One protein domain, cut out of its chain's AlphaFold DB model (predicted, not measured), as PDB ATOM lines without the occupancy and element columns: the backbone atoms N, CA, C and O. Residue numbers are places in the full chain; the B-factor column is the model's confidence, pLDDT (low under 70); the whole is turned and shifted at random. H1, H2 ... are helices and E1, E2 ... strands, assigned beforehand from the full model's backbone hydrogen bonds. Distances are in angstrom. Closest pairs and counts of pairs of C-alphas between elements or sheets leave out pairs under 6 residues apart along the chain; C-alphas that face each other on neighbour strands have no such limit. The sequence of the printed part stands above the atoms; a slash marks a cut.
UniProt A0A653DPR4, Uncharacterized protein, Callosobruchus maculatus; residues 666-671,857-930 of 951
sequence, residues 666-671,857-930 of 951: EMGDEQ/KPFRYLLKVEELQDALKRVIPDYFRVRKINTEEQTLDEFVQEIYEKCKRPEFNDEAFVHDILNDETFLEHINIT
ATOM      1  N   GLU A 666     312.329 372.391 262.458       86.88
ATOM      2  CA  GLU A 666     311.763 373.488 261.667       86.88
ATOM      3  C   GLU A 666     312.849 374.115 260.779       86.88
ATOM      4  O   GLU A 666     312.646 374.276 259.575       86.88
ATOM      5  N   MET A 667     314.045 374.340 261.337       87.31
ATOM      6  CA  MET A 667     315.231 374.782 260.591       87.31
ATOM      7  C   MET A 667     315.648 373.777 259.505       87.31
ATOM      8  O   MET A 667     316.037 374.169 258.401       87.31
ATOM      9  N   GLY A 668     315.578 372.479 259.810       86.50
ATOM     10  CA  GLY A 668     315.928 371.415 258.875       86.50
ATOM     11  C   GLY A 668     314.973 371.314 257.683       86.50
ATOM     12  O   GLY A 668     315.421 371.229 256.537       86.50
ATOM     13  N   ASP A 669     313.660 371.382 257.928       87.00
ATOM     14  CA  ASP A 669     312.639 371.337 256.875       87.00
ATOM     15  C   ASP A 669     312.592 372.636 256.038       87.00
ATOM     16  O   ASP A 669     312.382 372.570 254.820       87.00
ATOM     17  N   GLU A 670     312.876 373.807 256.628       87.81
ATOM     18  CA  GLU A 670     313.069 375.062 255.878       87.81
ATOM     19  C   GLU A 670     314.274 374.961 254.926       87.81
ATOM     20  O   GLU A 670     314.151 375.241 253.729       87.81
ATOM     21  N   GLN A 671     315.430 374.499 255.422       85.69
ATOM     22  CA  GLN A 671     316.632 374.332 254.601       85.69
ATOM     23  C   GLN A 671     316.426 373.300 253.483       85.69
ATOM     24  O   GLN A 671     316.862 373.536 252.354       85.69
ATOM     25  N   LYS A 857     328.377 376.430 255.044       64.56
ATOM     26  CA  LYS A 857     327.170 376.467 255.884       64.56
ATOM     27  C   LYS A 857     327.514 376.292 257.383       64.56
ATOM     28  O   LYS A 857     328.369 375.479 257.721       64.56
ATOM     29  N   PRO A 858     326.837 377.009 258.308       71.00
ATOM     30  CA  PRO A 858     327.139 376.968 259.750       71.00
ATOM     31  C   PRO A 858     326.654 375.696 260.468       71.00
ATOM     32  O   PRO A 858     327.054 375.441 261.603       71.00
ATOM     33  N   PHE A 859     325.794 374.916 259.812       82.44
ATOM     34  CA  PHE A 859     325.319 373.607 260.248       82.44
ATOM     35  C   PHE A 859     325.426 372.638 259.077       82.44
ATOM     36  O   PHE A 859     325.250 373.046 257.927       82.44
ATOM     37  N   ARG A 860     325.641 371.365 259.400       86.38
ATOM     38  CA  ARG A 860     325.507 370.235 258.491       86.38
ATOM     39  C   ARG A 860     324.090 369.664 258.572       86.38
ATOM     40  O   ARG A 860     323.608 369.361 259.667       86.38
ATOM     41  N   TYR A 861     323.441 369.525 257.423       87.94
ATOM     42  CA  TYR A 861     322.051 369.091 257.292       87.94
ATOM     43  C   TYR A 861     321.929 367.661 256.747       87.94
ATOM     44  O   TYR A 861     320.998 366.962 257.144       87.94
ATOM     45  N   LEU A 862     322.862 367.204 255.901       88.25
ATOM     46  CA  LEU A 862     322.854 365.860 255.307       88.25
ATOM     47  C   LEU A 862     323.878 364.933 255.978       88.25
ATOM     48  O   LEU A 862     325.043 365.296 256.180       88.25
ATOM     49  N   LEU A 863     323.452 363.712 256.300       86.69
ATOM     50  CA  LEU A 863     324.250 362.698 256.997       86.69
ATOM     51  C   LEU A 863     324.293 361.408 256.185       86.69
ATOM     52  O   LEU A 863     323.295 361.054 255.565       86.69
ATOM     53  N   LYS A 864     325.411 360.681 256.230       88.38
ATOM     54  CA  LYS A 864     325.516 359.337 255.646       88.38
ATOM     55  C   LYS A 864     325.331 358.260 256.704       88.38
ATOM     56  O   LYS A 864     325.630 358.469 257.882       88.38
ATOM     57  N   VAL A 865     324.845 357.091 256.291       88.44
ATOM     58  CA  VAL A 865     324.540 355.998 257.225       88.44
ATOM     59  C   VAL A 865     325.797 355.493 257.937       88.44
ATOM     60  O   VAL A 865     325.749 355.199 259.127       88.44
ATOM     61  N   GLU A 866     326.939 355.486 257.251       89.38
ATOM     62  CA  GLU A 866     328.237 355.094 257.800       89.38
ATOM     63  C   GLU A 866     328.709 356.079 258.879       89.38
ATOM     64  O   GLU A 866     329.166 355.664 259.940       89.38
ATOM     65  N   GLU A 867     328.531 357.384 258.655       88.75
ATOM     66  CA  GLU A 867     328.901 358.436 259.614       88.75
ATOM     67  C   GLU A 867     328.061 358.358 260.896       88.75
ATOM     68  O   GLU A 867     328.581 358.523 262.003       88.75
ATOM     69  N   LEU A 868     326.763 358.066 260.752       87.81
ATOM     70  CA  LEU A 868     325.857 357.827 261.871       87.81
ATOM     71  C   LEU A 868     326.225 356.544 262.628       87.81
ATOM     72  O   LEU A 868     326.309 356.560 263.857       87.81
ATOM     73  N   GLN A 869     326.467 355.443 261.911       87.75
ATOM     74  CA  GLN A 869     326.889 354.178 262.510       87.75
ATOM     75  C   GLN A 869     328.210 354.333 263.271       87.75
ATOM     76  O   GLN A 869     328.296 353.881 264.409       87.75
ATOM     77  N   ASP A 870     329.220 354.998 262.707       86.44
ATOM     78  CA  ASP A 870     330.521 355.187 263.357       86.44
ATOM     79  C   ASP A 870     330.433 356.100 264.588       86.44
ATOM     80  O   ASP A 870     331.002 355.773 265.635       86.44
ATOM     81  N   ALA A 871     329.663 357.192 264.528       86.31
ATOM     82  CA  ALA A 871     329.393 358.030 265.697       86.31
ATOM     83  C   ALA A 871     328.673 357.246 266.813       86.31
ATOM     84  O   ALA A 871     329.051 357.330 267.984       86.31
ATOM     85  N   LEU A 872     327.680 356.421 266.465       85.62
ATOM     86  CA  LEU A 872     326.992 355.563 267.431       85.62
ATOM     87  C   LEU A 872     327.913 354.460 267.979       85.62
ATOM     88  O   LEU A 872     327.888 354.206 269.180       85.62
ATOM     89  N   LYS A 873     328.783 353.854 267.160       84.12
ATOM     90  CA  LYS A 873     329.782 352.857 267.595       84.12
ATOM     91  C   LYS A 873     330.776 353.439 268.604       84.12
ATOM     92  O   LYS A 873     331.131 352.752 269.559       84.12
ATOM     93  N   ARG A 874     331.174 354.706 268.439       81.12
ATOM     94  CA  ARG A 874     332.061 355.433 269.369       81.12
ATOM     95  C   ARG A 874     331.437 355.663 270.754       81.12
ATOM     96  O   ARG A 874     332.169 355.702 271.738       81.12
ATOM     97  N   VAL A 875     330.110 355.802 270.847       77.25
ATOM     98  CA  VAL A 875     329.412 356.207 272.092       77.25
ATOM     99  C   VAL A 875     328.609 355.080 272.752       77.25
ATOM    100  O   VAL A 875     328.460 355.064 273.976       77.25
ATOM    101  N   ILE A 876     328.090 354.137 271.963       78.00
ATOM    102  CA  ILE A 876     327.225 353.039 272.405       78.00
ATOM    103  C   ILE A 876     328.036 351.728 272.408       78.00
ATOM    104  O   ILE A 876     328.415 351.248 271.335       78.00
ATOM    105  N   PRO A 877     328.308 351.124 273.583       67.56
ATOM    106  CA  PRO A 877     329.073 349.878 273.705       67.56
ATOM    107  C   PRO A 877     328.451 348.678 272.985       67.56
ATOM    108  O   PRO A 877     327.229 348.563 272.907       67.56
ATOM    109  N   ASP A 878     329.297 347.729 272.568       64.69
ATOM    110  CA  ASP A 878     328.922 346.538 271.784       64.69
ATOM    111  C   ASP A 878     327.719 345.764 272.351       64.69
ATOM    112  O   ASP A 878     326.863 345.305 271.599       64.69
ATOM    113  N   TYR A 879     327.608 345.645 273.679       62.25
ATOM    114  CA  TYR A 879     326.542 344.871 274.326       62.25
ATOM    115  C   TYR A 879     325.155 345.539 274.279       62.25
ATOM    116  O   TYR A 879     324.153 344.869 274.523       62.25
ATOM    117  N   PHE A 880     325.069 346.831 273.946       60.91
ATOM    118  CA  PHE A 880     323.800 347.480 273.600       60.91
ATOM    119  C   PHE A 880     323.435 347.281 272.118       60.91
ATOM    120  O   PHE A 880     322.309 347.583 271.734       60.91
ATOM    121  N   ARG A 881     324.362 346.790 271.278       61.94
ATOM    122  CA  ARG A 881     324.207 346.743 269.813       61.94
ATOM    123  C   ARG A 881     323.565 345.469 269.264       61.94
ATOM    124  O   ARG A 881     323.573 345.286 268.053       61.94
ATOM    125  N   VAL A 882     323.019 344.597 270.110       58.22
ATOM    126  CA  VAL A 882     322.231 343.431 269.680       58.22
ATOM    127  C   VAL A 882     320.976 343.362 270.534       58.22
ATOM    128  O   VAL A 882     321.060 343.265 271.760       58.22
ATOM    129  N   ARG A 883     319.800 343.407 269.905       58.44
ATOM    130  CA  ARG A 883     318.526 343.387 270.626       58.44
ATOM    131  C   ARG A 883     317.476 342.590 269.869       58.44
ATOM    132  O   ARG A 883     317.411 342.621 268.645       58.44
ATOM    133  N   LYS A 884     316.601 341.909 270.614       52.62
ATOM    134  CA  LYS A 884     315.396 341.327 270.027       52.62
ATOM    135  C   LYS A 884     314.347 342.406 269.773       52.62
ATOM    136  O   LYS A 884     313.621 342.781 270.695       52.62
ATOM    137  N   ILE A 885     314.277 342.880 268.533       55.31
ATOM    138  CA  ILE A 885     313.164 343.672 268.003       55.31
ATOM    139  C   ILE A 885     312.267 342.702 267.226       55.31
ATOM    140  O   ILE A 885     312.758 341.850 266.497       55.31
ATOM    141  N   ASN A 886     310.947 342.769 267.429       46.53
ATOM    142  CA  ASN A 886     309.960 341.994 266.660       46.53
ATOM    143  C   ASN A 886     310.293 340.489 266.493       46.53
ATOM    144  O   ASN A 886     310.127 339.902 265.429       46.53
ATOM    145  N   THR A 887     310.715 339.849 267.592       50.03
ATOM    146  CA  THR A 887     311.107 338.424 267.724       50.03
ATOM    147  C   THR A 887     312.392 337.946 267.032       50.03
ATOM    148  O   THR A 887     312.849 336.856 267.382       50.03
ATOM    149  N   GLU A 888     313.035 338.743 266.180       53.94
ATOM    150  CA  GLU A 888     314.331 338.410 265.561       53.94
ATOM    151  C   GLU A 888     315.485 339.169 266.249       53.94
ATOM    152  O   GLU A 888     315.252 340.102 267.016       53.94
ATOM    153  N   GLU A 889     316.732 338.717 266.086       66.31
ATOM    154  CA  GLU A 889     317.911 339.365 266.687       66.31
ATOM    155  C   GLU A 889     318.502 340.366 265.692       66.31
ATOM    156  O   GLU A 889     319.170 339.963 264.747       66.31
ATOM    157  N   GLN A 890     318.242 341.657 265.912       72.81
ATOM    158  CA  GLN A 890     318.697 342.755 265.057       72.81
ATOM    159  C   GLN A 890     319.885 343.470 265.712       72.81
ATOM    160  O   GLN A 890     319.908 343.699 266.931       72.81
ATOM    161  N   THR A 891     320.883 343.820 264.906       79.69
ATOM    162  CA  THR A 891     322.035 344.621 265.331       79.69
ATOM    163  C   THR A 891     321.737 346.122 265.285       79.69
ATOM    164  O   THR A 891     320.809 346.569 264.609       79.69
ATOM    165  N   LEU A 892     322.541 346.933 265.984       78.06
ATOM    166  CA  LEU A 892     322.442 348.394 265.897       78.06
ATOM    167  C   LEU A 892     322.684 348.892 264.469       78.06
ATOM    168  O   LEU A 892     322.004 349.818 264.052       78.06
ATOM    169  N   ASP A 893     323.596 348.277 263.717       83.25
ATOM    170  CA  ASP A 893     323.905 348.688 262.344       83.25
ATOM    171  C   ASP A 893     322.711 348.431 261.408       83.25
ATOM    172  O   ASP A 893     322.344 349.312 260.634       83.25
ATOM    173  N   GLU A 894     322.044 347.278 261.537       84.88
ATOM    174  CA  GLU A 894     320.815 346.950 260.795       84.88
ATOM    175  C   GLU A 894     319.633 347.844 261.197       84.88
ATOM    176  O   GLU A 894     318.864 348.264 260.338       84.88
ATOM    177  N   PHE A 895     319.488 348.165 262.487       84.69
ATOM    178  CA  PHE A 895     318.449 349.081 262.969       84.69
ATOM    179  C   PHE A 895     318.702 350.529 262.519       84.69
ATOM    180  O   PHE A 895     317.783 351.220 262.087       84.69
ATOM    181  N   VAL A 896     319.955 350.988 262.554       87.75
ATOM    182  CA  VAL A 896     320.356 352.299 262.024       87.75
ATOM    183  C   VAL A 896     320.154 352.353 260.512       87.75
ATOM    184  O   VAL A 896     319.695 353.378 260.021       87.75
ATOM    185  N   GLN A 897     320.410 351.263 259.779       89.25
ATOM    186  CA  GLN A 897     320.078 351.183 258.356       89.25
ATOM    187  C   GLN A 897     318.563 351.288 258.132       89.25
ATOM    188  O   GLN A 897     318.145 352.085 257.302       89.25
ATOM    189  N   GLU A 898     317.733 350.553 258.881       89.25
ATOM    190  CA  GLU A 898     316.263 350.609 258.770       89.25
ATOM    191  C   GLU A 898     315.719 352.033 258.983       89.25
ATOM    192  O   GLU A 898     314.929 352.526 258.175       89.25
ATOM    193  N   ILE A 899     316.189 352.724 260.028       89.88
ATOM    194  CA  ILE A 899     315.848 354.131 260.287       89.88
ATOM    195  C   ILE A 899     316.391 355.050 259.185       89.88
ATOM    196  O   ILE A 899     315.686 355.953 258.744       89.88
ATOM    197  N   TYR A 900     317.611 354.822 258.699       91.25
ATOM    198  CA  TYR A 900     318.189 355.636 257.632       91.25
ATOM    199  C   TYR A 900     317.388 355.512 256.329       91.25
ATOM    200  O   TYR A 900     316.994 356.533 255.775       91.25
ATOM    201  N   GLU A 901     317.062 354.290 255.882       90.00
ATOM    202  CA  GLU A 901     316.207 354.049 254.706       90.00
ATOM    203  C   GLU A 901     314.824 354.713 254.850       90.00
ATOM    204  O   GLU A 901     314.300 355.258 253.880       90.00
ATOM    205  N   LYS A 902     314.251 354.720 256.063       90.75
ATOM    206  CA  LYS A 902     312.984 355.397 256.393       90.75
ATOM    207  C   LYS A 902     313.073 356.930 256.289       90.75
ATOM    208  O   LYS A 902     312.069 357.566 255.975       90.75
ATOM    209  N   CYS A 903     314.245 357.515 256.546       90.12
ATOM    210  CA  CYS A 903     314.495 358.964 256.531       90.12
ATOM    211  C   CYS A 903     315.069 359.498 255.201       90.12
ATOM    212  O   CYS A 903     315.342 360.696 255.096       90.12
ATOM    213  N   LYS A 904     315.267 358.650 254.183       89.50
ATOM    214  CA  LYS A 904     315.761 359.075 252.862       89.50
ATOM    215  C   LYS A 904     314.778 359.988 252.137       89.50
ATOM    216  O   LYS A 904     313.576 359.722 252.101       89.50
ATOM    217  N   ARG A 905     315.305 361.012 251.458       85.62
ATOM    218  CA  ARG A 905     314.532 361.886 250.561       85.62
ATOM    219  C   ARG A 905     315.037 361.714 249.112       85.62
ATOM    220  O   ARG A 905     316.154 362.144 248.827       85.62
ATOM    221  N   PRO A 906     314.256 361.137 248.172       81.00
ATOM    222  CA  PRO A 906     314.720 360.867 246.797       81.00
ATOM    223  C   PRO A 906     315.192 362.103 246.016       81.00
ATOM    224  O   PRO A 906     316.082 362.020 245.173       81.00
ATOM    225  N   GLU A 907     314.643 363.277 246.339       78.00
ATOM    226  CA  GLU A 907     315.049 364.590 245.806       78.00
ATOM    227  C   GLU A 907     316.523 364.946 246.124       78.00
ATOM    228  O   GLU A 907     317.135 365.765 245.431       78.00
ATOM    229  N   PHE A 908     317.104 364.276 247.126       80.19
ATOM    230  CA  PHE A 908     318.449 364.465 247.673       80.19
ATOM    231  C   PHE A 908     319.349 363.234 247.459       80.19
ATOM    232  O   PHE A 908     320.178 362.901 248.300       80.19
ATOM    233  N   ASN A 909     319.209 362.558 246.313       78.69
ATOM    234  CA  ASN A 909     320.048 361.418 245.907       78.69
ATOM    235  C   ASN A 909     320.017 360.232 246.895       78.69
ATOM    236  O   ASN A 909     321.030 359.559 247.080       78.69
ATOM    237  N   ASP A 910     318.867 359.993 247.534       81.56
ATOM    238  CA  ASP A 910     318.686 358.965 248.567       81.56
ATOM    239  C   ASP A 910     319.597 359.144 249.809       81.56
ATOM    240  O   ASP A 910     319.880 358.184 250.532       81.56
ATOM    241  N   GLU A 911     320.027 360.379 250.102       83.69
ATOM    242  CA  GLU A 911     320.568 360.770 251.412       83.69
ATOM    243  C   GLU A 911     319.434 361.156 252.392       83.69
ATOM    244  O   GLU A 911     318.292 361.424 251.995       83.69
ATOM    245  N   ALA A 912     319.738 361.142 253.694       88.81
ATOM    246  CA  ALA A 912     318.801 361.469 254.769       88.81
ATOM    247  C   ALA A 912     319.270 362.704 255.557       88.81
ATOM    248  O   ALA A 912     320.470 362.935 255.741       88.81
ATOM    249  N   PHE A 913     318.317 363.501 256.043       90.00
ATOM    250  CA  PHE A 913     318.624 364.688 256.837       90.00
ATOM    251  C   PHE A 913     318.886 364.337 258.307       90.00
ATOM    252  O   PHE A 913     318.240 363.455 258.877       90.00
ATOM    253  N   VAL A 914     319.798 365.071 258.956       90.56
ATOM    254  CA  VAL A 914     320.127 364.845 260.374       90.56
ATOM    255  C   VAL A 914     318.900 365.056 261.269       90.56
ATOM    256  O   VAL A 914     318.675 364.266 262.186       90.56
ATOM    257  N   HIS A 915     318.090 366.087 261.003       90.94
ATOM    258  CA  HIS A 915     316.934 366.420 261.839       90.94
ATOM    259  C   HIS A 915     315.809 365.385 261.732       90.94
ATOM    260  O   HIS A 915     315.144 365.136 262.736       90.94
ATOM    261  N   ASP A 916     315.628 364.745 260.571       91.06
ATOM    262  CA  ASP A 916     314.674 363.639 260.399       91.06
ATOM    263  C   ASP A 916     315.049 362.459 261.302       91.06
ATOM    264  O   ASP A 916     314.210 361.948 262.043       91.06
ATOM    265  N   ILE A 917     316.327 362.069 261.291       90.94
ATOM    266  CA  ILE A 917     316.842 360.946 262.082       90.94
ATOM    267  C   ILE A 917     316.821 361.282 263.580       90.94
ATOM    268  O   ILE A 917     316.343 360.490 264.392       90.94
ATOM    269  N   LEU A 918     317.306 362.467 263.971       90.38
ATOM    270  CA  LEU A 918     317.381 362.887 265.377       90.38
ATOM    271  C   LEU A 918     316.017 363.147 266.032       90.38
ATOM    272  O   LEU A 918     315.965 363.271 267.258       90.38
ATOM    273  N   ASN A 919     314.935 363.221 265.255       90.12
ATOM    274  CA  ASN A 919     313.569 363.390 265.754       90.12
ATOM    275  C   ASN A 919     312.648 362.200 265.417       90.12
ATOM    276  O   ASN A 919     311.442 362.284 265.651       90.12
ATOM    277  N   ASP A 920     313.185 361.086 264.907       91.81
ATOM    278  CA  ASP A 920     312.398 359.877 264.673       91.81
ATOM    279  C   ASP A 920     312.012 359.186 265.994       91.81
ATOM    280  O   ASP A 920     312.867 358.831 266.809       91.81
ATOM    281  N   GLU A 921     310.712 358.955 266.192       88.69
ATOM    282  CA  GLU A 921     310.173 358.371 267.427       88.69
ATOM    283  C   GLU A 921     310.720 356.960 267.688       88.69
ATOM    284  O   GLU A 921     311.143 356.660 268.803       88.69
ATOM    285  N   THR A 922     310.775 356.102 266.663       86.94
ATOM    286  CA  THR A 922     311.254 354.714 266.789       86.94
ATOM    287  C   THR A 922     312.748 354.633 267.111       86.94
ATOM    288  O   THR A 922     313.162 353.823 267.946       86.94
ATOM    289  N   PHE A 923     313.560 355.496 266.503       87.25
ATOM    290  CA  PHE A 923     314.984 355.628 266.792       87.25
ATOM    291  C   PHE A 923     315.221 356.160 268.207       87.25
ATOM    292  O   PHE A 923     315.952 355.542 268.989       87.25
ATOM    293  N   LEU A 924     314.556 357.260 268.579       86.75
ATOM    294  CA  LEU A 924     314.669 357.840 269.914       86.75
ATOM    295  C   LEU A 924     314.188 356.873 270.998       86.75
ATOM    296  O   LEU A 924     314.872 356.752 272.012       86.75
ATOM    297  N   GLU A 925     313.093 356.133 270.798       84.00
ATOM    298  CA  GLU A 925     312.659 355.090 271.736       84.00
ATOM    299  C   GLU A 925     313.739 354.029 271.962       84.00
ATOM    300  O   GLU A 925     313.935 353.611 273.102       84.00
ATOM    301  N   HIS A 926     314.476 353.610 270.928       79.88
ATOM    302  CA  HIS A 926     315.570 352.653 271.098       79.88
ATOM    303  C   HIS A 926     316.748 353.276 271.866       79.88
ATOM    304  O   HIS A 926     317.192 352.730 272.881       79.88
ATOM    305  N   ILE A 927     317.249 354.428 271.408       83.00
ATOM    306  CA  ILE A 927     318.461 355.059 271.952       83.00
ATOM    307  C   ILE A 927     318.246 355.548 273.394       83.00
ATOM    308  O   ILE A 927     319.130 355.391 274.241       83.00
ATOM    309  N   ASN A 928     317.063 356.083 273.714       81.81
ATOM    310  CA  ASN A 928     316.727 356.649 275.024       81.81
ATOM    311  C   ASN A 928     316.828 355.629 276.172       81.81
ATOM    312  O   ASN A 928     317.143 355.999 277.303       81.81
ATOM    313  N   ILE A 929     316.638 354.336 275.883       73.94
ATOM    314  CA  ILE A 929     316.749 353.255 276.877       73.94
ATOM    315  C   ILE A 929     318.154 353.247 277.494       73.94
ATOM    316  O   ILE A 929     318.270 353.025 278.694       73.94
ATOM    317  N   THR A 930     319.207 353.554 276.720       72.94
ATOM    318  CA  THR A 930     320.603 353.610 277.211       72.94
ATOM    319  C   THR A 930     320.819 354.639 278.325       72.94
ATOM    320  O   THR A 930     321.782 354.525 279.077       72.94
TER     321      THR A 930
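What this domain is: This is residues 666 to 671 and 857 to 930 of the 951 residues of an uncharacterized protein of Callosobruchus maculatus (UniProt A0A653DPR4). A small strand hairpin, E1 and E2, makes one end of an elongated, mostly helical domain and leads straight into H3, the longest helix, which lies in the middle. H2 packs on H3, H4 packs on the last part of H3 with H5 following close by, and the small helix H1 lies near H4 at the end away from the hairpin. The printed part has 80 residues, with five named helices and two named strands in the order H1 H2 E1 E2 H3 H4 H5; the sheet's order is E1 - E2, antiparallel. The class is mostly helix, and the whole is compact, with a radius of gyration of the C-alphas of 13.3 A and spans of 37 by 23 by 20 A.

How they stand to each other: Look first at the hairpin of E1, residues 882 to 885, and E2, residues 888 to 891: the strands are antiparallel at 139 degrees, with N 883 and O 890 3.0 A apart and N 890 and O 883 also 3.0 A apart, both within hydrogen-bond range. E2 passes by a tight link into H3, residues 892 to 903, the hub, which touches three other helices. H2, residues 865 to 875, touches H3, with the C-alphas of Gln 869 and Asp 893 closest at 6.3 A; the two run opposite ways at a steep tilt of 43 degrees. Residues 899 to 903 of H3 touch H4, residues 914 to 918, where the C-alphas of Cys 903 and Asp 916 are closest at 6.1 A. Residues 896 to 899 of H3 only just touch H5, residues 921 to 928, with 3 pairs of C-alphas within 8 A; the closest, those of Ile 899 and Phe 923, are 6.7 A apart, and the helices run opposite ways at a shallow tilt of 30 degrees. H1, residues 666 to 671, is close to H4 but not clearly touching, with the C-alphas of Gly 668 and His 915 closest at 5.9 A. H2 and H5 are apart. In H1, H2, H3, H4 and H5 every O i to N i+4 pair is within hydrogen-bond range.

Where its parts are: Find C-alpha 882 at (322.231, 343.431, 269.680), where E1 begins its 9.2 A; E2 spans 9.9 A. From C-alpha 892 at (322.442, 348.394, 265.897), H3 runs 16.2 A. H2 spans 15.6 A, H1 8.6 A and H4 6.0 A. H5 runs 10.2 A to C-alpha 928 at (316.727, 356.649, 275.024).

The domain as a whole: The C-alphas of Lys 857 and Thr 887 are the two farthest apart, at 43.0 A. Residues 672 to 856 are not printed, and C-alphas 671 and 857 stand 10.8 A apart across the cut. Of the links that are printed whole, none is long. Look for pLDDT under 70 at residue 857 and residues 877 to 889; the mean of the printed part is 80.7.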